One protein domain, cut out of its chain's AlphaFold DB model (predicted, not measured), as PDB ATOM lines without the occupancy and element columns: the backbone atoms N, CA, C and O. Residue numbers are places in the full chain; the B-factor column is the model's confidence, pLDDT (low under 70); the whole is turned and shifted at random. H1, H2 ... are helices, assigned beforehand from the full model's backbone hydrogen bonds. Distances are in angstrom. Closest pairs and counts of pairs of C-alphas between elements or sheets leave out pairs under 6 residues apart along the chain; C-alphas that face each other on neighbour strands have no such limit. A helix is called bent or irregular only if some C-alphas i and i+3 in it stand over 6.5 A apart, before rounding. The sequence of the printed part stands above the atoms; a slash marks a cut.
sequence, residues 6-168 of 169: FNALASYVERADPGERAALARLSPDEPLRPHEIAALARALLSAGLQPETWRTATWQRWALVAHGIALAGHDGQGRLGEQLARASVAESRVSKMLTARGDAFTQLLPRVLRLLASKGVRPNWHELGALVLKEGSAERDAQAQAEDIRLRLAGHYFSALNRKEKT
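What this domain is: This is residues 6 to 168 of the 169 residues of the protein "CRISPR system Cascade subunit CasB" of Oryzisolibacter propanilivorax (UniProt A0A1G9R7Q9). Nine helices stack as three groups: H4, H7 and H8 make the middle, H1, H2 and H3 pack on H4 at one side, and the long H9, with H5 and H6 beside it, closes the other side. H8 and H7 each run nearly alongside H4, while H3 crosses it. The printed part has 163 residues with H1 to H9 in chain order and no named strand, class all helix; it is compact, radius of gyration of the C-alphas 15.5 A, spanning 50 by 37 by 24 A.

How they stand to each other: H9, residues 141 to 168, touches H5, residues 81 to 87, with its residues 153 to 162 alone, at a shallow tilt of 26 degrees; the closest C-alphas, of Gly 82 and Tyr 158, are 3.9 A apart. H6, residues 92 to 100, touches residues 151 to 155 of H9 alone, closest C-alphas Leu 99 and Arg 151, 5.9 A. H8, residues 126 to 135, forms a hairpin with H9, which touches it with residues 143 to 151 alone, closest C-alphas Lys 135 and Ala 143, 5.3 A. The hub is H4, residues 57 to 73, which touches H8 at 23 degrees, opposite ways, closest C-alphas Arg 62 and Leu 134, 5.8 A. H7, residues 103 to 119, touches H4 at 14 degrees, the same way, closest C-alphas Ala 73 and Ala 118, 4.6 A. H1, residues 6 to 15, H2, residues 18 to 25, and H3, residues 35 to 47, touch H4; the closest C-alphas are Ala 10 and Ile 70, 6.1 A, Ala 25 and His 68, 4.9 A, and Leu 41 and Ala 64, 6.5 A. Every O i to N i+4 pair is within hydrogen-bond range but in H7, 11 of 13.

Where its parts are: H1 begins at C-alpha 6, (-29.373, 10.617, -15.034). H9, 41.1 A long, ends at C-alpha 168, (-10.158, 12.681, -42.784). H7 measures 25.5 A, H4 24.4 A. H7 is only just irregular: C-alphas 108 and 111 are 6.53 A apart.

The domain as a whole: The two C-alphas farthest apart, of Pro 35 and Lys 167, are 51.5 A apart. The printed part has no cut and no long link. Residues 52 to 56 are under pLDDT 70.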
ATOM      1  N   PHE A   6     -30.648  11.213 -14.635       94.38
ATOM      2  CA  PHE A   6     -29.373  10.617 -15.034       94.38
ATOM      3  C   PHE A   6     -28.176  11.431 -14.530       94.38
ATOM      4  O   PHE A   6     -27.188  10.844 -14.097       94.38
ATOM      5  N   ASN A   7     -28.273  12.766 -14.516       95.12
ATOM      6  CA  ASN A   7     -27.232  13.627 -13.939       95.12
ATOM      7  C   ASN A   7     -27.139  13.438 -12.425       95.12
ATOM      8  O   ASN A   7     -26.037  13.373 -11.881       95.12
ATOM      9  N   ALA A   8     -28.287  13.353 -11.752       93.81
ATOM     10  CA  ALA A   8     -28.347  13.148 -10.310       93.81
ATOM     11  C   ALA A   8     -27.736  11.791  -9.924       93.81
ATOM     12  O   ALA A   8     -26.858  11.730  -9.065       93.81
ATOM     13  N   LEU A   9     -28.115  10.723 -10.633       95.00
ATOM     14  CA  LEU A   9     -27.572   9.383 -10.422       95.00
ATOM     15  C   LEU A   9     -26.076   9.295 -10.764       95.00
ATOM     16  O   LEU A   9     -25.314   8.675 -10.028       95.00
ATOM     17  N   ALA A  10     -25.621   9.950 -11.835       96.19
ATOM     18  CA  ALA A  10     -24.195  10.038 -12.149       96.19
ATOM     19  C   ALA A  10     -23.409  10.765 -11.052       96.19
ATOM     20  O   ALA A  10     -22.372  10.269 -10.619       96.19
ATOM     21  N   SER A  11     -23.937  11.885 -10.554       95.19
ATOM     22  CA  SER A  11     -23.323  12.646  -9.458       95.19
ATOM     23  C   SER A  11     -23.253  11.828  -8.167       95.19
ATOM     24  O   SER A  11     -22.266  11.916  -7.440       95.19
ATOM     25  N   TYR A  12     -24.277  11.016  -7.889       94.94
ATOM     26  CA  TYR A  12     -24.271  10.076  -6.771       94.94
ATOM     27  C   TYR A  12     -23.135   9.061  -6.905       94.94
ATOM     28  O   TYR A  12     -22.302   8.942  -6.014       94.94
ATOM     29  N   VAL A  13     -23.054   8.382  -8.051       95.69
ATOM     30  CA  VAL A  13     -22.037   7.354  -8.317       95.69
ATOM     31  C   VAL A  13     -20.612   7.915  -8.271       95.69
ATOM     32  O   VAL A  13     -19.700   7.226  -7.822       95.69
ATOM     33  N   GLU A  14     -20.402   9.148  -8.735       94.19
ATOM     34  CA  GLU A  14     -19.093   9.813  -8.686       94.19
ATOM     35  C   GLU A  14     -18.643  10.150  -7.259       94.19
ATOM     36  O   GLU A  14     -17.445  10.145  -6.988       94.19
ATOM     37  N   ARG A  15     -19.591  10.444  -6.362       94.81
ATOM     38  CA  ARG A  15     -19.331  10.810  -4.959       94.81
ATOM     39  C   ARG A  15     -19.399   9.626  -3.995       94.81
ATOM     40  O   ARG A  15     -19.013   9.778  -2.840       94.81
ATOM     41  N   ALA A  16     -19.911   8.488  -4.453       93.38
ATOM     42  CA  ALA A  16     -20.043   7.273  -3.668       93.38
ATOM     43  C   ALA A  16     -18.677   6.744  -3.214       93.38
ATOM     44  O   ALA A  16     -17.676   6.841  -3.935       93.38
ATOM     45  N   ASP A  17     -18.647   6.127  -2.034       94.00
ATOM     46  CA  ASP A  17     -17.465   5.402  -1.586       94.00
ATOM     47  C   ASP A  17     -17.162   4.195  -2.512       94.00
ATOM     48  O   ASP A  17     -18.023   3.755  -3.292       94.00
ATOM     49  N   PRO A  18     -15.939   3.630  -2.466       93.19
ATOM     50  CA  PRO A  18     -15.571   2.514  -3.334       93.19
ATOM     51  C   PRO A  18     -16.484   1.286  -3.203       93.19
ATOM     52  O   PRO A  18     -16.699   0.579  -4.189       93.19
ATOM     53  N   GLY A  19     -17.020   1.022  -2.009       93.31
ATOM     54  CA  GLY A  19     -17.899  -0.112  -1.734       93.31
ATOM     55  C   GLY A  19     -19.272   0.062  -2.371       93.31
ATOM     56  O   GLY A  19     -19.766  -0.850  -3.036       93.31
ATOM     57  N   GLU A  20     -19.861   1.245  -2.240       93.62
ATOM     58  CA  GLU A  20     -21.142   1.576  -2.854       93.62
ATOM     59  C   GLU A  20     -21.056   1.619  -4.381       93.62
ATOM     60  O   GLU A  20     -21.875   1.006  -5.076       93.62
ATOM     61  N   ARG A  21     -20.008   2.247  -4.924       95.12
ATOM     62  CA  ARG A  21     -19.751   2.216  -6.367       95.12
ATOM     63  C   ARG A  21     -19.573   0.783  -6.872       95.12
ATOM     64  O   ARG A  21     -20.113   0.433  -7.923       95.12
ATOM     65  N   ALA A  22     -18.851  -0.060  -6.131       95.06
ATOM     66  CA  ALA A  22     -18.680  -1.469  -6.478       95.06
ATOM     67  C   ALA A  22     -19.995  -2.259  -6.397       95.06
ATOM     68  O   ALA A  22     -20.218  -3.137  -7.229       95.06
ATOM     69  N   ALA A  23     -20.875  -1.954  -5.440       95.81
ATOM     70  CA  ALA A  23     -22.192  -2.579  -5.341       95.81
ATOM     71  C   ALA A  23     -23.045  -2.280  -6.583       95.81
ATOM     72  O   ALA A  23     -23.595  -3.203  -7.182       95.81
ATOM     73  N   LEU A  24     -23.077  -1.021  -7.033       96.81
ATOM     74  CA  LEU A  24     -23.785  -0.627  -8.257       96.81
ATOM     75  C   LEU A  24     -23.153  -1.237  -9.519       96.81
ATOM     76  O   LEU A  24     -23.856  -1.726 -10.403       96.81
ATOM     77  N   ALA A  25     -21.822  -1.294  -9.592       95.19
ATOM     78  CA  ALA A  25     -21.112  -1.913 -10.713       95.19
ATOM     79  C   ALA A  25     -21.327  -3.436 -10.820       95.19
ATOM     80  O   ALA A  25     -21.085  -4.008 -11.881       95.19
ATOM     81  N   ARG A  26     -21.778  -4.100  -9.746       94.25
ATOM     82  CA  ARG A  26     -22.020  -5.553  -9.685       94.25
ATOM     83  C   ARG A  26     -23.482  -5.960  -9.849       94.25
ATOM     84  O   ARG A  26     -23.754  -7.154  -9.788       94.25
ATOM     85  N   LEU A  27     -24.394  -5.006 -10.032       94.56
ATOM     86  CA  LEU A  27     -25.793  -5.315 -10.326       94.56
ATOM     87  C   LEU A  27     -25.897  -6.246 -11.545       94.56
ATOM     88  O   LEU A  27     -25.205  -6.024 -12.543       94.56
ATOM     89  N   SER A  28     -26.796  -7.228 -11.466       90.00
ATOM     90  CA  SER A  28     -27.182  -8.113 -12.575       90.00
ATOM     91  C   SER A  28     -28.548  -7.701 -13.147       90.00
ATOM     92  O   SER A  28     -29.577  -8.205 -12.701       90.00
ATOM     93  N   PRO A  29     -28.618  -6.741 -14.093       85.44
ATOM     94  CA  PRO A  29     -29.895  -6.212 -14.586       85.44
ATOM     95  C   PRO A  29     -30.694  -7.181 -15.471       85.44
ATOM     96  O   PRO A  29     -31.863  -6.921 -15.750       85.44
ATOM     97  N   ASP A  30     -30.068  -8.257 -15.943       85.12
ATOM     98  CA  ASP A  30     -30.663  -9.340 -16.730       85.12
ATOM     99  C   ASP A  30     -31.228 -10.482 -15.868       85.12
ATOM    100  O   ASP A  30     -31.870 -11.391 -16.391       85.12
ATOM    101  N   GLU A  31     -31.050 -10.410 -14.549       87.31
ATOM    102  CA  GLU A  31     -31.585 -11.362 -13.580       87.31
ATOM    103  C   GLU A  31     -32.591 -10.674 -12.634       87.31
ATOM    104  O   GLU A  31     -32.643  -9.440 -12.529       87.31
ATOM    105  N   PRO A  32     -33.443 -11.437 -11.927       87.69
ATOM    106  CA  PRO A  32     -34.208 -10.897 -10.810       87.69
ATOM    107  C   PRO A  32     -33.275 -10.303  -9.742       87.69
ATOM    108  O   PRO A  32     -32.367 -10.978  -9.259       87.69
ATOM    109  N   LEU A  33     -33.515  -9.047  -9.350       88.88
ATOM    110  CA  LEU A  33     -32.671  -8.356  -8.372       88.88
ATOM    111  C   LEU A  33     -32.724  -9.049  -7.006       88.88
ATOM    112  O   LEU A  33     -33.799  -9.291  -6.451       88.88
ATOM    113  N   ARG A  34     -31.550  -9.303  -6.428       91.62
ATOM    114  CA  ARG A  34     -31.403  -9.872  -5.082       91.62
ATOM    115  C   ARG A  34     -31.619  -8.796  -4.009       91.62
ATOM    116  O   ARG A  34     -31.419  -7.612  -4.287       91.62
ATOM    117  N   PRO A  35     -31.944  -9.160  -2.752       90.88
ATOM    118  CA  PRO A  35     -32.242  -8.181  -1.702       90.88
ATOM    119  C   PRO A  35     -31.171  -7.094  -1.506       90.88
ATOM    120  O   PRO A  35     -31.498  -5.917  -1.359       90.88
ATOM    121  N   HIS A  36     -29.884  -7.451  -1.560       90.25
ATOM    122  CA  HIS A  36     -28.796  -6.475  -1.424       90.25
ATOM    123  C   HIS A  36     -28.658  -5.552  -2.642       90.25
ATOM    124  O   HIS A  36     -28.279  -4.392  -2.486       90.25
ATOM    125  N   GLU A  37     -28.994  -6.034  -3.839       93.62
ATOM    126  CA  GLU A  37     -29.008  -5.238  -5.073       93.62
ATOM    127  C   GLU A  37     -30.164  -4.246  -5.070       93.62
ATOM    128  O   GLU A  37     -29.964  -3.078  -5.400       93.62
ATOM    129  N   ILE A  38     -31.344  -4.685  -4.618       91.44
ATOM    130  CA  ILE A  38     -32.504  -3.814  -4.404       91.44
ATOM    131  C   ILE A  38     -32.128  -2.694  -3.433       91.44
ATOM    132  O   ILE A  38     -32.381  -1.530  -3.727       91.44
ATOM    133  N   ALA A  39     -31.480  -3.015  -2.311       91.38
ATOM    134  CA  ALA A  39     -31.080  -2.015  -1.324       91.38
ATOM    135  C   ALA A  39     -30.065  -1.001  -1.885       91.38
ATOM    136  O   ALA A  39     -30.209   0.199  -1.655       91.38
ATOM    137  N   ALA A  40     -29.052  -1.464  -2.628       94.06
ATOM    138  CA  ALA A  40     -28.073  -0.582  -3.267       94.06
ATOM    139  C   ALA A  40     -28.723   0.332  -4.315       94.06
ATOM    140  O   ALA A  40     -28.497   1.542  -4.313       94.06
ATOM    141  N   LEU A  41     -29.578  -0.233  -5.168       94.06
ATOM    142  CA  LEU A  41     -30.301   0.514  -6.187       94.06
ATOM    143  C   LEU A  41     -31.270   1.528  -5.565       94.06
ATOM    144  O   LEU A  41     -31.277   2.684  -5.970       94.06
ATOM    145  N   ALA A  42     -32.040   1.133  -4.550       92.00
ATOM    146  CA  ALA A  42     -32.990   2.011  -3.871       92.00
ATOM    147  C   ALA A  42     -32.302   3.245  -3.271       92.00
ATOM    148  O   ALA A  42     -32.768   4.361  -3.484       92.00
ATOM    149  N   ARG A  43     -31.163   3.065  -2.582       91.88
ATOM    150  CA  ARG A  43     -30.381   4.189  -2.037       91.88
ATOM    151  C   ARG A  43     -29.927   5.156  -3.126       91.88
ATOM    152  O   ARG A  43     -30.103   6.366  -2.973       91.88
ATOM    153  N   ALA A  44     -29.414   4.628  -4.237       93.50
ATOM    154  CA  ALA A  44     -28.957   5.440  -5.357       93.50
ATOM    155  C   ALA A  44     -30.103   6.225  -6.018       93.50
ATOM    156  O   ALA A  44     -29.960   7.412  -6.303       93.50
ATOM    157  N   LEU A  45     -31.256   5.584  -6.228       91.69
ATOM    158  CA  LEU A  45     -32.432   6.213  -6.836       91.69
ATOM    159  C   LEU A  45     -33.036   7.294  -5.936       91.69
ATOM    160  O   LEU A  45     -33.257   8.412  -6.402       91.69
ATOM    161  N   LEU A  46     -33.236   6.998  -4.650       90.56
ATOM    162  CA  LEU A  46     -33.751   7.967  -3.679       90.56
ATOM    163  C   LEU A  46     -32.831   9.188  -3.577       90.56
ATOM    164  O   LEU A  46     -33.299  10.324  -3.603       90.56
ATOM    165  N   SER A  47     -31.514   8.964  -3.557       88.31
ATOM    166  CA  SER A  47     -30.519  10.044  -3.552       88.31
ATOM    167  C   SER A  47     -30.519  10.858  -4.849       88.31
ATOM    168  O   SER A  47     -30.205  12.046  -4.837       88.31
ATOM    169  N   ALA A  48     -30.907  10.245  -5.970       86.81
ATOM    170  CA  ALA A  48     -31.117  10.919  -7.248       86.81
ATOM    171  C   ALA A  48     -32.472  11.657  -7.340       86.81
ATOM    172  O   ALA A  48     -32.797  12.203  -8.396       86.81
ATOM    173  N   GLY A  49     -33.265  11.684  -6.259       85.31
ATOM    174  CA  GLY A  49     -34.589  12.312  -6.214       85.31
ATOM    175  C   GLY A  49     -35.675  11.514  -6.937       85.31
ATOM    176  O   GLY A  49     -36.742  12.048  -7.234       85.31
ATOM    177  N   LEU A  50     -35.406  10.247  -7.252       83.50
ATOM    178  CA  LEU A  50     -36.371   9.346  -7.863       83.50
ATOM    179  C   LEU A  50     -37.170   8.655  -6.755       83.50
ATOM    180  O   LEU A  50     -36.580   8.068  -5.853       83.50
ATOM    181  N   GLN A  51     -38.502   8.716  -6.829       74.75
ATOM    182  CA  GLN A  51     -39.393   8.068  -5.863       74.75
ATOM    183  C   GLN A  51     -39.890   6.720  -6.411       74.75
ATOM    184  O   GLN A  51     -40.686   6.697  -7.355       74.75
ATOM    185  N   PRO A  52     -39.410   5.588  -5.863       61.78
ATOM    186  CA  PRO A  52     -39.650   4.257  -6.413       61.78
ATOM    187  C   PRO A  52     -41.011   3.648  -6.030       61.78
ATOM    188  O   PRO A  52     -41.330   2.548  -6.480       61.78
ATOM    189  N   GLU A  53     -41.836   4.347  -5.243       54.59
ATOM    190  CA  GLU A  53     -43.118   3.851  -4.704       54.59
ATOM    191  C   GLU A  53     -44.162   3.495  -5.781       54.59
ATOM    192  O   GLU A  53     -45.103   2.753  -5.512       54.59
ATOM    193  N   THR A  54     -43.993   3.977  -7.016       57.19
ATOM    194  CA  THR A  54     -44.918   3.733  -8.141       57.19
ATOM    195  C   THR A  54     -44.376   2.754  -9.192       57.19
ATOM    196  O   THR A  54     -44.984   2.567 -10.250       57.19
ATOM    197  N   TRP A  55     -43.209   2.140  -8.965       66.19
ATOM    198  CA  TRP A  55     -42.456   1.496 -10.046       66.19
ATOM    199  C   TRP A  55     -42.710  -0.010 -10.143       66.19
ATOM    200  O   TRP A  55     -42.399  -0.780  -9.239       66.19
ATOM    201  N   ARG A  56     -43.221  -0.439 -11.304       69.12
ATOM    202  CA  ARG A  56     -43.380  -1.855 -11.683       69.12
ATOM    203  C   ARG A  56     -42.014  -2.561 -11.722       69.12
ATOM    204  O   ARG A  56     -40.999  -1.926 -12.002       69.12
ATOM    205  N   THR A  57     -41.980  -3.885 -11.549       72.50
ATOM    206  CA  THR A  57     -40.742  -4.701 -11.570       72.50
ATOM    207  C   THR A  57     -39.855  -4.440 -12.795       72.50
ATOM    208  O   THR A  57     -38.641  -4.302 -12.671       72.50
ATOM    209  N   ALA A  58     -40.453  -4.280 -13.981       74.38
ATOM    210  CA  ALA A  58     -39.713  -3.977 -15.210       74.38
ATOM    211  C   ALA A  58     -38.988  -2.616 -15.157       74.38
ATOM    212  O   ALA A  58     -37.902  -2.459 -15.714       74.38
ATOM    213  N   THR A  59     -39.558  -1.628 -14.463       81.75
ATOM    214  CA  THR A  59     -38.948  -0.305 -14.271       81.75
ATOM    215  C   THR A  59     -37.715  -0.404 -13.372       81.75
ATOM    216  O   THR A  59     -36.702   0.231 -13.659       81.75
ATOM    217  N   TRP A  60     -37.757  -1.259 -12.346       86.06
ATOM    218  CA  TRP A  60     -36.611  -1.528 -11.471       86.06
ATOM    219  C   TRP A  60     -35.428  -2.130 -12.227       86.06
ATOM    220  O   TRP A  60     -34.312  -1.640 -12.082       86.06
ATOM    221  N   GLN A  61     -35.654  -3.129 -13.083       88.75
ATOM    222  CA  GLN A  61     -34.579  -3.729 -13.887       88.75
ATOM    223  C   GLN A  61     -33.950  -2.727 -14.864       88.75
ATOM    224  O   GLN A  61     -32.727  -2.669 -15.004       88.75
ATOM    225  N   ARG A  62     -34.761  -1.870 -15.498       90.88
ATOM    226  CA  ARG A  62     -34.250  -0.813 -16.389       90.88
ATOM    227  C   ARG A  62     -33.390   0.195 -15.628       90.88
ATOM    228  O   ARG A  62     -32.315   0.558 -16.099       90.88
ATOM    229  N   TRP A  63     -33.812   0.609 -14.435       93.25
ATOM    230  CA  TRP A  63     -32.998   1.474 -13.581       93.25
ATOM    231  C   TRP A  63     -31.752   0.779 -13.033       93.25
ATOM    232  O   TRP A  63     -30.711   1.423 -12.939       93.25
ATOM    233  N   ALA A  64     -31.812  -0.525 -12.753       94.38
ATOM    234  CA  ALA A  64     -30.634  -1.317 -12.413       94.38
ATOM    235  C   ALA A  64     -29.608  -1.283 -13.550       94.38
ATOM    236  O   ALA A  64     -28.432  -1.041 -13.299       94.38
ATOM    237  N   LEU A  65     -30.051  -1.437 -14.803       95.06
ATOM    238  CA  LEU A  65     -29.186  -1.355 -15.982       95.06
ATOM    239  C   LEU A  65     -28.566   0.038 -16.149       95.06
ATOM    240  O   LEU A  65     -27.379   0.151 -16.460       95.06
ATOM    241  N   VAL A  66     -29.341   1.098 -15.905       96.38
ATOM    242  CA  VAL A  66     -28.837   2.480 -15.918       96.38
ATOM    243  C   VAL A  66     -27.789   2.692 -14.822       96.38
ATOM    244  O   VAL A  66     -26.687   3.148 -15.117       96.38
ATOM    245  N   ALA A  67     -28.091   2.333 -13.573       96.88
ATOM    246  CA  ALA A  67     -27.176   2.503 -12.444       96.88
ATOM    247  C   ALA A  67     -25.893   1.677 -12.620       96.88
ATOM    248  O   ALA A  67     -24.791   2.202 -12.451       96.88
ATOM    249  N   HIS A  68     -26.032   0.418 -13.044       97.31
ATOM    250  CA  HIS A  68     -24.925  -0.462 -13.412       97.31
ATOM    251  C   HIS A  68     -24.034   0.182 -14.471       97.31
ATOM    252  O   HIS A  68     -22.815   0.265 -14.319       97.31
ATOM    253  N   GLY A  69     -24.640   0.684 -15.545       97.06
ATOM    254  CA  GLY A  69     -23.897   1.267 -16.645       97.06
ATOM    255  C   GLY A  69     -23.213   2.590 -16.304       97.06
ATOM    256  O   GLY A  69     -22.080   2.807 -16.737       97.06
ATOM    257  N   ILE A  70     -23.844   3.444 -15.494       97.88
ATOM    258  CA  ILE A  70     -23.215   4.655 -14.947       97.88
ATOM    259  C   ILE A  70     -22.033   4.277 -14.044       97.88
ATOM    260  O   ILE A  70     -20.968   4.880 -14.154       97.88
ATOM    261  N   ALA A  71     -22.165   3.254 -13.197       97.19
ATOM    262  CA  ALA A  71     -21.068   2.787 -12.347       97.19
ATOM    263  C   ALA A  71     -19.883   2.223 -13.148       97.19
ATOM    264  O   ALA A  71     -18.726   2.456 -12.775       97.19
ATOM    265  N   LEU A  72     -20.158   1.533 -14.261       95.12
ATOM    266  CA  LEU A  72     -19.137   0.961 -15.142       95.12
ATOM    267  C   LEU A  72     -18.427   1.996 -16.020       95.12
ATOM    268  O   LEU A  72     -17.202   1.982 -16.107       95.12
ATOM    269  N   ALA A  73     -19.185   2.845 -16.713       96.62
ATOM    270  CA  ALA A  73     -18.666   3.690 -17.792       96.62
ATOM    271  C   ALA A  73     -18.806   5.196 -17.516       96.62
ATOM    272  O   ALA A  73     -18.313   6.021 -18.283       96.62
ATOM    273  N   GLY A  74     -19.454   5.581 -16.416       97.06
ATOM    274  CA  GLY A  74     -19.748   6.971 -16.091       97.06
ATOM    275  C   GLY A  74     -20.808   7.585 -17.005       97.06
ATOM    276  O   GLY A  74     -21.563   6.883 -17.679       97.06
ATOM    277  N   HIS A  75     -20.855   8.917 -17.017       97.69
ATOM    278  CA  HIS A  75     -21.789   9.700 -17.811       97.69
ATOM    279  C   HIS A  75     -21.093  10.910 -18.447       97.69
ATOM    280  O   HIS A  75     -20.370  11.633 -17.769       97.69
ATOM    281  N   ASP A  76     -21.331  11.133 -19.739       97.06
ATOM    282  CA  ASP A  76     -21.019  12.383 -20.441       97.06
ATOM    283  C   ASP A  76     -22.258  12.837 -21.219       97.06
ATOM    284  O   ASP A  76     -22.552  12.321 -22.298       97.06
ATOM    285  N   GLY A  77     -23.002  13.779 -20.635       94.12
ATOM    286  CA  GLY A  77     -24.225  14.339 -21.211       94.12
ATOM    287  C   GLY A  77     -24.009  15.412 -22.280       94.12
ATOM    288  O   GLY A  77     -24.986  15.860 -22.872       94.12
ATOM    289  N   GLN A  78     -22.767  15.846 -22.521       94.19
ATOM    290  CA  GLN A  78     -22.463  16.861 -23.539       94.19
ATOM    291  C   GLN A  78     -22.242  16.233 -24.921       94.19
ATOM    292  O   GLN A  78     -22.506  16.861 -25.945       94.19
ATOM    293  N   GLY A  79     -21.759  14.989 -24.963       94.25
ATOM    294  CA  GLY A  79     -21.559  14.250 -26.207       94.25
ATOM    295  C   GLY A  79     -22.839  13.631 -26.774       94.25
ATOM    296  O   GLY A  79     -23.835  13.445 -26.079       94.25
ATOM    297  N   ARG A  80     -22.795  13.252 -28.054       97.38
ATOM    298  CA  ARG A  80     -23.833  12.441 -28.710       97.38
ATOM    299  C   ARG A  80     -23.440  10.971 -28.645       97.38
ATOM    300  O   ARG A  80     -22.324  10.623 -29.036       97.38
ATOM    301  N   LEU A  81     -24.339  10.090 -28.218       98.00
ATOM    302  CA  LEU A  81     -24.026   8.680 -27.983       98.00
ATOM    303  C   LEU A  81     -23.515   7.973 -29.240       98.00
ATOM    304  O   LEU A  81     -22.535   7.236 -29.169       98.00
ATOM    305  N   GLY A  82     -24.132   8.224 -30.397       97.88
ATOM    306  CA  GLY A  82     -23.662   7.661 -31.667       97.88
ATOM    307  C   GLY A  82     -22.212   8.050 -31.980       97.88
ATOM    308  O   GLY A  82     -21.402   7.204 -32.350       97.88
ATOM    309  N   GLU A  83     -21.836   9.307 -31.736       98.25
ATOM    310  CA  GLU A  83     -20.460   9.778 -31.935       98.25
ATOM    311  C   GLU A  83     -19.500   9.197 -30.887       98.25
ATOM    312  O   GLU A  83     -18.373   8.829 -31.215       98.25
ATOM    313  N   GLN A  84     -19.949   9.054 -29.636       98.19
ATOM    314  CA  GLN A  84     -19.185   8.418 -28.559       98.19
ATOM    315  C   GLN A  84     -18.893   6.937 -28.874       98.19
ATOM    316  O   GLN A  84     -17.757   6.491 -28.697       98.19
ATOM    317  N   LEU A  85     -19.867   6.193 -29.411       98.25
ATOM    318  CA  LEU A  85     -19.685   4.813 -29.886       98.25
ATOM    319  C   LEU A  85     -18.644   4.740 -31.015       98.25
ATOM    320  O   LEU A  85     -17.730   3.915 -30.963       98.25
ATOM    321  N   ALA A  86     -18.732   5.638 -31.999       97.81
ATOM    322  CA  ALA A  86     -17.759   5.712 -33.088       97.81
ATOM    323  C   ALA A  86     -16.357   6.103 -32.585       97.81
ATOM    324  O   ALA A  86     -15.348   5.582 -33.067       97.81
ATOM    325  N   ARG A  87     -16.258   7.010 -31.602       96.31
ATOM    326  CA  ARG A  87     -14.995   7.409 -30.953       96.31
ATOM    327  C   ARG A  87     -14.327   6.241 -30.231       96.31
ATOM    328  O   ARG A  87     -13.112   6.120 -30.308       96.31
ATOM    329  N   ALA A  88     -15.111   5.375 -29.596       97.06
ATOM    330  CA  ALA A  88     -14.618   4.165 -28.943       97.06
ATOM    331  C   ALA A  88     -14.327   3.000 -29.911       97.06
ATOM    332  O   ALA A  88     -13.995   1.904 -29.457       97.06
ATOM    333  N   SER A  89     -14.461   3.211 -31.225       96.44
ATOM    334  CA  SER A  89     -14.268   2.182 -32.255       96.44
ATOM    335  C   SER A  89     -15.113   0.929 -32.004       96.44
ATOM    336  O   SER A  89     -14.659  -0.200 -32.200       96.44
ATOM    337  N   VAL A  90     -16.350   1.113 -31.527       97.31
ATOM    338  CA  VAL A  90     -17.316   0.013 -31.468       97.31
ATOM    339  C   VAL A  90     -17.581  -0.443 -32.899       97.31
ATOM    340  O   VAL A  90     -17.866   0.384 -33.751       97.31
ATOM    341  N   ALA A  91     -17.474  -1.744 -33.171       96.50
ATOM    342  CA  ALA A  91     -17.723  -2.274 -34.509       96.50
ATOM    343  C   ALA A  91     -19.158  -1.973 -34.970       96.50
ATOM    344  O   ALA A  91     -20.103  -2.137 -34.191       96.50
ATOM    345  N   GLU A  92     -19.323  -1.629 -36.248       97.19
ATOM    346  CA  GLU A  92     -20.628  -1.326 -36.845       97.19
ATOM    347  C   GLU A  92     -21.642  -2.444 -36.607       97.19
ATOM    348  O   GLU A  92     -22.729  -2.192 -36.097       97.19
ATOM    349  N   SER A  93     -21.256  -3.697 -36.857       96.69
ATOM    350  CA  SER A  93     -22.115  -4.862 -36.622       96.69
ATOM    351  C   SER A  93     -22.614  -4.956 -35.176       96.69
ATOM    352  O   SER A  93     -23.739  -5.396 -34.934       96.69
ATOM    353  N   ARG A  94     -21.817  -4.505 -34.197       96.62
ATOM    354  CA  ARG A  94     -22.203  -4.472 -32.780       96.62
ATOM    355  C   ARG A  94     -23.168  -3.328 -32.482       96.62
ATOM    356  O   ARG A  94     -24.107  -3.543 -31.719       96.62
ATOM    357  N   VAL A  95     -22.965  -2.151 -33.078       96.75
ATOM    358  CA  VAL A  95     -23.899  -1.020 -32.949       96.75
ATOM    359  C   VAL A  95     -25.237  -1.365 -33.590       96.75
ATOM    360  O   VAL A  95     -26.261  -1.281 -32.916       96.75
ATOM    361  N   SER A  96     -25.234  -1.856 -34.831       95.81
ATOM    362  CA  SER A  96     -26.444  -2.291 -35.531       95.81
ATOM    363  C   SER A  96     -27.194  -3.352 -34.731       95.81
ATOM    364  O   SER A  96     -28.388  -3.199 -34.489       95.81
ATOM    365  N   LYS A  97     -26.494  -4.374 -34.215       96.62
ATOM    366  CA  LYS A  97     -27.106  -5.410 -33.368       96.62
ATOM    367  C   LYS A  97     -27.699  -4.849 -32.072       96.62
ATOM    368  O   LYS A  97     -28.762  -5.291 -31.657       96.62
ATOM    369  N   MET A  98     -27.036  -3.893 -31.420       95.69
ATOM    370  CA  MET A  98     -27.562  -3.254 -30.208       95.69
ATOM    371  C   MET A  98     -28.823  -2.431 -30.503       95.69
ATOM    372  O   MET A  98     -29.783  -2.497 -29.741       95.69
ATOM    373  N   LEU A  99     -28.839  -1.670 -31.601       94.88
ATOM    374  CA  LEU A  99     -29.975  -0.820 -31.965       94.88
ATOM    375  C   LEU A  99     -31.185  -1.635 -32.444       94.88
ATOM    376  O   LEU A  99     -32.323  -1.232 -32.214       94.88
ATOM    377  N   THR A 100     -30.979  -2.803 -33.054       94.56
ATOM    378  CA  THR A 100     -32.074  -3.687 -33.490       94.56
ATOM    379  C   THR A 100     -32.520  -4.689 -32.426       94.56
ATOM    380  O   THR A 100     -33.614  -5.239 -32.533       94.56
ATOM    381  N   ALA A 101     -31.736  -4.899 -31.367       94.00
ATOM    382  CA  ALA A 101     -32.136  -5.753 -30.256       94.00
ATOM    383  C   ALA A 101     -33.376  -5.207 -29.528       94.00
ATOM    384  O   ALA A 101     -33.601  -3.991 -29.463       94.00
ATOM    385  N   ARG A 102     -34.174  -6.129 -28.983       90.00
ATOM    386  CA  ARG A 102     -35.394  -5.849 -28.221       90.00
ATOM    387  C   ARG A 102     -35.419  -6.648 -26.921       90.00
ATOM    388  O   ARG A 102     -34.819  -7.723 -26.866       90.00
ATOM    389  N   GLY A 103     -36.104  -6.124 -25.905       87.19
ATOM    390  CA  GLY A 103     -36.285  -6.785 -24.606       87.19
ATOM    391  C   GLY A 103     -34.971  -7.317 -24.021       87.19
ATOM    392  O   GLY A 103     -33.968  -6.600 -23.983       87.19
ATOM    393  N   ASP A 104     -34.960  -8.590 -23.630       86.69
ATOM    394  CA  ASP A 104     -33.814  -9.242 -22.980       86.69
ATOM    395  C   ASP A 104     -32.545  -9.243 -23.843       86.69
ATOM    396  O   ASP A 104     -31.430  -9.101 -23.342       86.69
ATOM    397  N   ALA A 105     -32.683  -9.326 -25.170       91.38
ATOM    398  CA  ALA A 105     -31.523  -9.262 -26.056       91.38
ATOM    399  C   ALA A 105     -30.809  -7.904 -25.943       91.38
ATOM    400  O   ALA A 105     -29.581  -7.834 -26.016       91.38
ATOM    401  N   PHE A 106     -31.561  -6.816 -25.748       91.94
ATOM    402  CA  PHE A 106     -30.987  -5.487 -25.554       91.94
ATOM    403  C   PHE A 106     -30.284  -5.377 -24.193       91.94
ATOM    404  O   PHE A 106     -29.137  -4.920 -24.134       91.94
ATOM    405  N   THR A 107     -30.921  -5.853 -23.118       88.31
ATOM    406  CA  THR A 107     -30.362  -5.793 -21.754       88.31
ATOM    407  C   THR A 107     -29.118  -6.667 -21.589       88.31
ATOM    408  O   THR A 107     -28.206  -6.280 -20.866       88.31
ATOM    409  N   GLN A 108     -29.005  -7.775 -22.328       89.38
ATOM    410  CA  GLN A 108     -27.810  -8.631 -22.342       89.38
ATOM    411  C   GLN A 108     -26.647  -8.051 -23.166       89.38
ATOM    412  O   GLN A 108     -25.469  -8.252 -22.843       89.38
ATOM    413  N   LEU A 109     -26.944  -7.344 -24.262       92.69
ATOM    414  CA  LEU A 109     -25.916  -6.755 -25.126       92.69
ATOM    415  C   LEU A 109     -25.310  -5.487 -24.524       92.69
ATOM    416  O   LEU A 109     -24.095  -5.277 -24.635       92.69
ATOM    417  N   LEU A 110     -26.132  -4.649 -23.888       93.94
ATOM    418  CA  LEU A 110     -25.718  -3.319 -23.452       93.94
ATOM    419  C   LEU A 110     -24.528  -3.329 -22.465       93.94
ATOM    420  O   LEU A 110     -23.563  -2.603 -22.723       93.94
ATOM    421  N   PRO A 111     -24.480  -4.176 -21.414       92.50
ATOM    422  CA  PRO A 111     -23.334  -4.243 -20.503       92.50
ATOM    423  C   PRO A 111     -22.006  -4.531 -21.210       92.50
ATOM    424  O   PRO A 111     -20.958  -4.016 -20.824       92.50
ATOM    425  N   ARG A 112     -22.023  -5.326 -22.290       93.25
ATOM    426  CA  ARG A 112     -20.811  -5.634 -23.071       93.25
ATOM    427  C   ARG A 112     -20.308  -4.409 -23.834       93.25
ATOM    428  O   ARG A 112     -19.100  -4.191 -23.904       93.25
ATOM    429  N   VAL A 113     -21.218  -3.605 -24.386       96.00
ATOM    430  CA  VAL A 113     -20.879  -2.335 -25.050       96.00
ATOM    431  C   VAL A 113     -20.348  -1.327 -24.033       96.00
ATOM    432  O   VAL A 113     -19.327  -0.697 -24.283       96.00
ATOM    433  N   LEU A 114     -20.970  -1.231 -22.858       96.12
ATOM    434  CA  LEU A 114     -20.540  -0.331 -21.785       96.12
ATOM    435  C   LEU A 114     -19.132  -0.655 -21.272       96.12
ATOM    436  O   LEU A 114     -18.323   0.254 -21.113       96.12
ATOM    437  N   ARG A 115     -18.798  -1.939 -21.086       95.19
ATOM    438  CA  ARG A 115     -17.428  -2.352 -20.723       95.19
ATOM    439  C   ARG A 115     -16.403  -1.968 -21.793       95.19
ATOM    440  O   ARG A 115     -15.288  -1.587 -21.450       95.19
ATOM    441  N   LEU A 116     -16.770  -2.044 -23.074       96.62
ATOM    442  CA  LEU A 116     -15.910  -1.582 -24.167       96.62
ATOM    443  C   LEU A 116     -15.733  -0.057 -24.145       96.62
ATOM    444  O   LEU A 116     -14.619   0.426 -24.302       96.62
ATOM    445  N   LEU A 117     -16.805   0.706 -23.928       97.75
ATOM    446  CA  LEU A 117     -16.718   2.161 -23.789       97.75
ATOM    447  C   LEU A 117     -15.797   2.550 -22.625       97.75
ATOM    448  O   LEU A 117     -14.874   3.345 -22.810       97.75
ATOM    449  N   ALA A 118     -15.978   1.905 -21.471       96.38
ATOM    450  CA  ALA A 118     -15.146   2.104 -20.291       96.38
ATOM    451  C   ALA A 118     -13.666   1.784 -20.562       96.38
ATOM    452  O   ALA A 118     -12.800   2.588 -20.222       96.38
ATOM    453  N   SER A 119     -13.357   0.668 -21.239       97.19
ATOM    454  CA  SER A 119     -11.968   0.307 -21.568       97.19
ATOM    455  C   SER A 119     -11.303   1.257 -22.569       97.19
ATOM    456  O   SER A 119     -10.078   1.299 -22.663       97.19
ATOM    457  N   LYS A 120     -12.098   2.042 -23.304       97.25
ATOM    458  CA  LYS A 120     -11.639   3.108 -24.203       97.25
ATOM    459  C   LYS A 120     -11.675   4.500 -23.564       97.25
ATOM    460  O   LYS A 120     -11.430   5.479 -24.261       97.25
ATOM    461  N   GLY A 121     -11.998   4.605 -22.272       96.62
ATOM    462  CA  GLY A 121     -12.120   5.887 -21.571       96.62
ATOM    463  C   GLY A 121     -13.270   6.763 -22.082       96.62
ATOM    464  O   GLY A 121     -13.271   7.973 -21.866       96.62
ATOM    465  N   VAL A 122     -14.247   6.179 -22.779       98.06
ATOM    466  CA  VAL A 122     -15.401   6.903 -23.315       98.06
ATOM    467  C   VAL A 122     -16.580   6.748 -22.366       98.06
ATOM    468  O   VAL A 122     -17.062   5.644 -22.126       98.06
ATOM    469  N   ARG A 123     -17.080   7.876 -21.865       98.19
ATOM    470  CA  ARG A 123     -18.293   7.928 -21.046       98.19
ATOM    471  C   ARG A 123     -19.513   8.100 -21.965       98.19
ATOM    472  O   ARG A 123     -19.458   8.959 -22.843       98.19
ATOM    473  N   PRO A 124     -20.582   7.296 -21.829       98.00
ATOM    474  CA  PRO A 124     -21.776   7.428 -22.660       98.00
ATOM    475  C   PRO A 124     -22.710   8.555 -22.196       98.00
ATOM    476  O   PRO A 124     -22.819   8.873 -21.004       98.00
ATOM    477  N   ASN A 125     -23.468   9.108 -23.140       98.00
ATOM    478  CA  ASN A 125     -24.581   9.997 -22.855       98.00
ATOM    479  C   ASN A 125     -25.805   9.196 -22.378       98.00
ATOM    480  O   ASN A 125     -26.538   8.600 -23.168       98.00
ATOM    481  N   TRP A 126     -26.045   9.216 -21.065       97.50
ATOM    482  CA  TRP A 126     -27.192   8.575 -20.423       97.50
ATOM    483  C   TRP A 126     -28.507   9.327 -20.606       97.50
ATOM    484  O   TRP A 126     -29.552   8.728 -20.376       97.50
ATOM    485  N   HIS A 127     -28.507  10.575 -21.085       96.12
ATOM    486  CA  HIS A 127     -29.756  11.224 -21.499       96.12
ATOM    487  C   HIS A 127     -30.360  10.496 -22.693       96.12
ATOM    488  O   HIS A 127     -31.554  10.215 -22.695       96.12
ATOM    489  N   GLU A 128     -29.533  10.136 -23.675       96.62
ATOM    490  CA  GLU A 128     -29.963   9.363 -24.840       96.62
ATOM    491  C   GLU A 128     -30.099   7.871 -24.504       96.62
ATOM    492  O   GLU A 128     -31.157   7.273 -24.710       96.62
ATOM    493  N   LEU A 129     -29.050   7.270 -23.931       97.00
ATOM    494  CA  LEU A 129     -29.026   5.833 -23.654       97.00
ATOM    495  C   LEU A 129     -30.029   5.427 -22.570       97.00
ATOM    496  O   LEU A 129     -30.738   4.437 -22.723       97.00
ATOM    497  N   GLY A 130     -30.108   6.189 -21.482       95.06
ATOM    498  CA  GLY A 130     -31.043   5.928 -20.393       95.06
ATOM    499  C   GLY A 130     -32.489   6.110 -20.839       95.06
ATOM    500  O   GLY A 130     -33.338   5.294 -20.492       95.06
ATOM    501  N   ALA A 131     -32.778   7.110 -21.681       94.19
ATOM    502  CA  ALA A 131     -34.106   7.256 -22.271       94.19
ATOM    503  C   ALA A 131     -34.492   6.049 -23.139       94.19
ATOM    504  O   ALA A 131     -35.641   5.612 -23.052       94.19
ATOM    505  N   LEU A 132     -33.554   5.494 -23.919       95.69
ATOM    506  CA  LEU A 132     -33.774   4.256 -24.674       95.69
ATOM    507  C   LEU A 132     -34.036   3.072 -23.736       95.69
ATOM    508  O   LEU A 132     -35.041   2.389 -23.897       95.69
ATOM    509  N   VAL A 133     -33.183   2.868 -22.725       94.50
ATOM    510  CA  VAL A 133     -33.324   1.784 -21.734       94.50
ATOM    511  C   VAL A 133     -34.680   1.837 -21.032       94.50
ATOM    512  O   VAL A 133     -35.331   0.809 -20.874       94.50
ATOM    513  N   LEU A 134     -35.136   3.028 -20.634       91.44
ATOM    514  CA  LEU A 134     -36.409   3.196 -19.935       91.44
ATOM    515  C   LEU A 134     -37.634   2.971 -20.830       91.44
ATOM    516  O   LEU A 134     -38.702   2.677 -20.297       91.44
ATOM    517  N   LYS A 135     -37.512   3.086 -22.157       91.19
ATOM    518  CA  LYS A 135     -38.632   2.961 -23.111       91.19
ATOM    519  C   LYS A 135     -38.670   1.624 -23.840       91.19
ATOM    520  O   LYS A 135     -39.754   1.155 -24.182       91.19
ATOM    521  N   GLU A 136     -37.514   1.004 -24.042       86.94
ATOM    522  CA  GLU A 136     -37.388  -0.265 -24.748       86.94
ATOM    523  C   GLU A 136     -38.248  -1.356 -24.107       86.94
ATOM    524  O   GLU A 136     -38.243  -1.523 -22.893       86.94
ATOM    525  N   GLY A 137     -39.009  -2.096 -24.918       79.75
ATOM    526  CA  GLY A 137     -39.898  -3.153 -24.437       79.75
ATOM    527  C   GLY A 137     -41.097  -2.641 -23.628       79.75
ATOM    528  O   GLY A 137     -41.687  -3.399 -22.864       79.75
ATOM    529  N   SER A 138     -41.434  -1.347 -23.703       83.25
ATOM    530  CA  SER A 138     -42.719  -0.851 -23.193       83.25
ATOM    531  C   SER A 138     -43.880  -1.404 -24.028       83.25
ATOM    532  O   SER A 138     -43.751  -1.559 -25.242       83.25
ATOM    533  N   ALA A 139     -45.020  -1.676 -23.390       83.19
ATOM    534  CA  ALA A 139     -46.270  -2.015 -24.079       83.19
ATOM    535  C   ALA A 139     -47.011  -0.766 -24.600       83.19
ATOM    536  O   ALA A 139     -47.941  -0.873 -25.396       83.19
ATOM    537  N   GLU A 140     -46.612   0.422 -24.145       88.38
ATOM    538  CA  GLU A 140     -47.226   1.686 -24.541       88.38
ATOM    539  C   GLU A 140     -46.717   2.116 -25.920       88.38
ATOM    540  O   GLU A 140     -45.510   2.274 -26.124       88.38
ATOM    541  N   ARG A 141     -47.644   2.341 -26.860       89.75
ATOM    542  CA  ARG A 141     -47.328   2.699 -28.254       89.75
ATOM    543  C   ARG A 141     -46.443   3.941 -28.364       89.75
ATOM    544  O   ARG A 141     -45.477   3.931 -29.121       89.75
ATOM    545  N   ASP A 142     -46.711   4.969 -27.566       93.00
ATOM    546  CA  ASP A 142     -45.924   6.207 -27.593       93.00
ATOM    547  C   ASP A 142     -44.489   5.981 -27.105       93.00
ATOM    548  O   ASP A 142     -43.538   6.500 -27.687       93.00
ATOM    549  N   ALA A 143     -44.306   5.153 -26.072       90.38
ATOM    550  CA  ALA A 143     -42.980   4.796 -25.579       90.38
ATOM    551  C   ALA A 143     -42.195   3.975 -26.615       90.38
ATOM    552  O   ALA A 143     -40.995   4.198 -26.781       90.38
ATOM    553  N   GLN A 144     -42.866   3.078 -27.347       91.69
ATOM    554  CA  GLN A 144     -42.264   2.332 -28.456       91.69
ATOM    555  C   GLN A 144     -41.823   3.268 -29.587       91.69
ATOM    556  O   GLN A 144     -40.668   3.213 -30.003       91.69
ATOM    557  N   ALA A 145     -42.694   4.180 -30.034       94.56
ATOM    558  CA  ALA A 145     -42.362   5.150 -31.079       94.56
ATOM    559  C   ALA A 145     -41.174   6.041 -30.679       94.56
ATOM    560  O   ALA A 145     -40.256   6.260 -31.469       94.56
ATOM    561  N   GLN A 146     -41.141   6.499 -29.424       95.44
ATOM    562  CA  GLN A 146     -40.020   7.275 -28.893       95.44
ATOM    563  C   GLN A 146     -38.719   6.458 -28.826       95.44
ATOM    564  O   GLN A 146     -37.647   7.006 -29.075       95.44
ATOM    565  N   ALA A 147     -38.780   5.162 -28.501       95.25
ATOM    566  CA  ALA A 147     -37.602   4.294 -28.531       95.25
ATOM    567  C   ALA A 147     -37.039   4.149 -29.957       95.25
ATOM    568  O   ALA A 147     -35.821   4.205 -30.137       95.25
ATOM    569  N   GLU A 148     -37.903   4.019 -30.968       96.31
ATOM    570  CA  GLU A 148     -37.481   3.960 -32.373       96.31
ATOM    571  C   GLU A 148     -36.876   5.282 -32.864       96.31
ATOM    572  O   GLU A 148     -35.824   5.266 -33.502       96.31
ATOM    573  N   ASP A 149     -37.454   6.431 -32.500       97.25
ATOM    574  CA  ASP A 149     -36.855   7.739 -32.804       97.25
ATOM    575  C   ASP A 149     -35.446   7.873 -32.204       97.25
ATOM    576  O   ASP A 149     -34.498   8.279 -32.884       97.25
ATOM    577  N   ILE A 150     -35.278   7.469 -30.939       97.50
ATOM    578  CA  ILE A 150     -33.966   7.475 -30.286       97.50
ATOM    579  C   ILE A 150     -32.992   6.587 -31.075       97.50
ATOM    580  O   ILE A 150     -31.895   7.032 -31.410       97.50
ATOM    581  N   ARG A 151     -33.384   5.366 -31.456       97.50
ATOM    582  CA  ARG A 151     -32.533   4.464 -32.256       97.50
ATOM    583  C   ARG A 151     -32.087   5.078 -33.576       97.50
ATOM    584  O   ARG A 151     -30.903   4.989 -33.903       97.50
ATOM    585  N   LEU A 152     -33.004   5.702 -34.313       97.88
ATOM    586  CA  LEU A 152     -32.701   6.342 -35.593       97.88
ATOM    587  C   LEU A 152     -31.721   7.505 -35.416       97.88
ATOM    588  O   LEU A 152     -30.745   7.602 -36.161       97.88
ATOM    589  N   ARG A 153     -31.914   8.341 -34.388       97.75
ATOM    590  CA  ARG A 153     -30.973   9.424 -34.059       97.75
ATOM    591  C   ARG A 153     -29.588   8.892 -33.694       97.75
ATOM    592  O   ARG A 153     -28.587   9.400 -34.201       97.75
ATOM    593  N   LEU A 154     -29.516   7.846 -32.870       97.88
ATOM    594  CA  LEU A 154     -28.258   7.190 -32.492       97.88
ATOM    595  C   LEU A 154     -27.523   6.632 -33.713       97.88
ATOM    596  O   LEU A 154     -26.321   6.868 -33.857       97.88
ATOM    597  N   ALA A 155     -28.241   5.924 -34.590       98.00
ATOM    598  CA  ALA A 155     -27.694   5.402 -35.837       98.00
ATOM    599  C   ALA A 155     -27.158   6.543 -36.709       98.00
ATOM    600  O   ALA A 155     -25.994   6.517 -37.106       98.00
ATOM    601  N   GLY A 156     -27.965   7.583 -36.939       97.94
ATOM    602  CA  GLY A 156     -27.572   8.746 -37.734       97.94
ATOM    603  C   GLY A 156     -26.293   9.407 -37.218       97.94
ATOM    604  O   GLY A 156     -25.367   9.647 -37.993       97.94
ATOM    605  N   HIS A 157     -26.193   9.636 -35.905       98.19
ATOM    606  CA  HIS A 157     -24.986  10.176 -35.273       98.19
ATOM    607  C   HIS A 157     -23.764   9.259 -35.434       98.19
ATOM    608  O   HIS A 157     -22.671   9.742 -35.727       98.19
ATOM    609  N   TYR A 158     -23.943   7.946 -35.277       98.56
ATOM    610  CA  TYR A 158     -22.867   6.964 -35.413       98.56
ATOM    611  C   TYR A 158     -22.320   6.896 -36.845       98.56
ATOM    612  O   TYR A 158     -21.124   7.104 -37.060       98.56
ATOM    613  N   PHE A 159     -23.187   6.687 -37.838       97.25
ATOM    614  CA  PHE A 159     -22.777   6.560 -39.240       97.25
ATOM    615  C   PHE A 159     -22.244   7.874 -39.817       97.25
ATOM    616  O   PHE A 159     -21.270   7.870 -40.570       97.25
ATOM    617  N   SER A 160     -22.801   9.016 -39.401       97.38
ATOM    618  CA  SER A 160     -22.245  10.327 -39.763       97.38
ATOM    619  C   SER A 160     -20.828  10.507 -39.219       97.38
ATOM    620  O   SER A 160     -19.961  11.052 -39.904       97.38
ATOM    621  N   ALA A 161     -20.562  10.041 -37.993       97.31
ATOM    622  CA  ALA A 161     -19.229  10.102 -37.408       97.31
ATOM    623  C   ALA A 161     -18.226   9.188 -38.129       97.31
ATOM    624  O   ALA A 161     -17.085   9.610 -38.317       97.31
ATOM    625  N   LEU A 162     -18.634   7.989 -38.561       95.31
ATOM    626  CA  LEU A 162     -17.784   7.099 -39.361       95.31
ATOM    627  C   LEU A 162     -17.412   7.722 -40.709       95.31
ATOM    628  O   LEU A 162     -16.229   7.842 -41.010       95.31
ATOM    629  N   ASN A 163     -18.396   8.225 -41.457       95.25
ATOM    630  CA  ASN A 163     -18.160   8.844 -42.765       95.25
ATOM    631  C   ASN A 163     -17.226  10.070 -42.666       95.25
ATOM    632  O   ASN A 163     -16.360  10.287 -43.508       95.25
ATOM    633  N   ARG A 164     -17.343  10.876 -41.599       94.31
ATOM    634  CA  ARG A 164     -16.390  11.977 -41.351       94.31
ATOM    635  C   ARG A 164     -14.971  11.474 -41.080       94.31
ATOM    636  O   ARG A 164     -14.025  12.093 -41.559       94.31
ATOM    637  N   LYS A 165     -14.813  10.381 -40.323       88.06
ATOM    638  CA  LYS A 165     -13.498   9.781 -40.051       88.06
ATOM    639  C   LYS A 165     -12.846   9.254 -41.329       88.06
ATOM    640  O   LYS A 165     -11.674   9.532 -41.530       88.06
ATOM    641  N   GLU A 166     -13.600   8.574 -42.189       85.00
ATOM    642  CA  GLU A 166     -13.102   8.062 -43.476       85.00
ATOM    643  C   GLU A 166     -12.621   9.178 -44.405       85.00
ATOM    644  O   GLU A 166     -11.601   9.029 -45.059       85.00
ATOM    645  N   LYS A 167     -13.305  10.328 -44.424       80.94
ATOM    646  CA  LYS A 167     -12.891  11.491 -45.232       80.94
ATOM    647  C   LYS A 167     -11.656  12.226 -44.706       80.94
ATOM    648  O   LYS A 167     -11.119  13.069 -45.418       80.94
ATOM    649  N   THR A 168     -11.275  11.988 -43.453       76.69
ATOM    650  CA  THR A 168     -10.158  12.681 -42.784       76.69
ATOM    651  C   THR A 168      -8.926  11.774 -42.635       76.69
ATOM    652  O   THR A 168      -7.887  12.244 -42.175       76.69
TER     653      THR A 168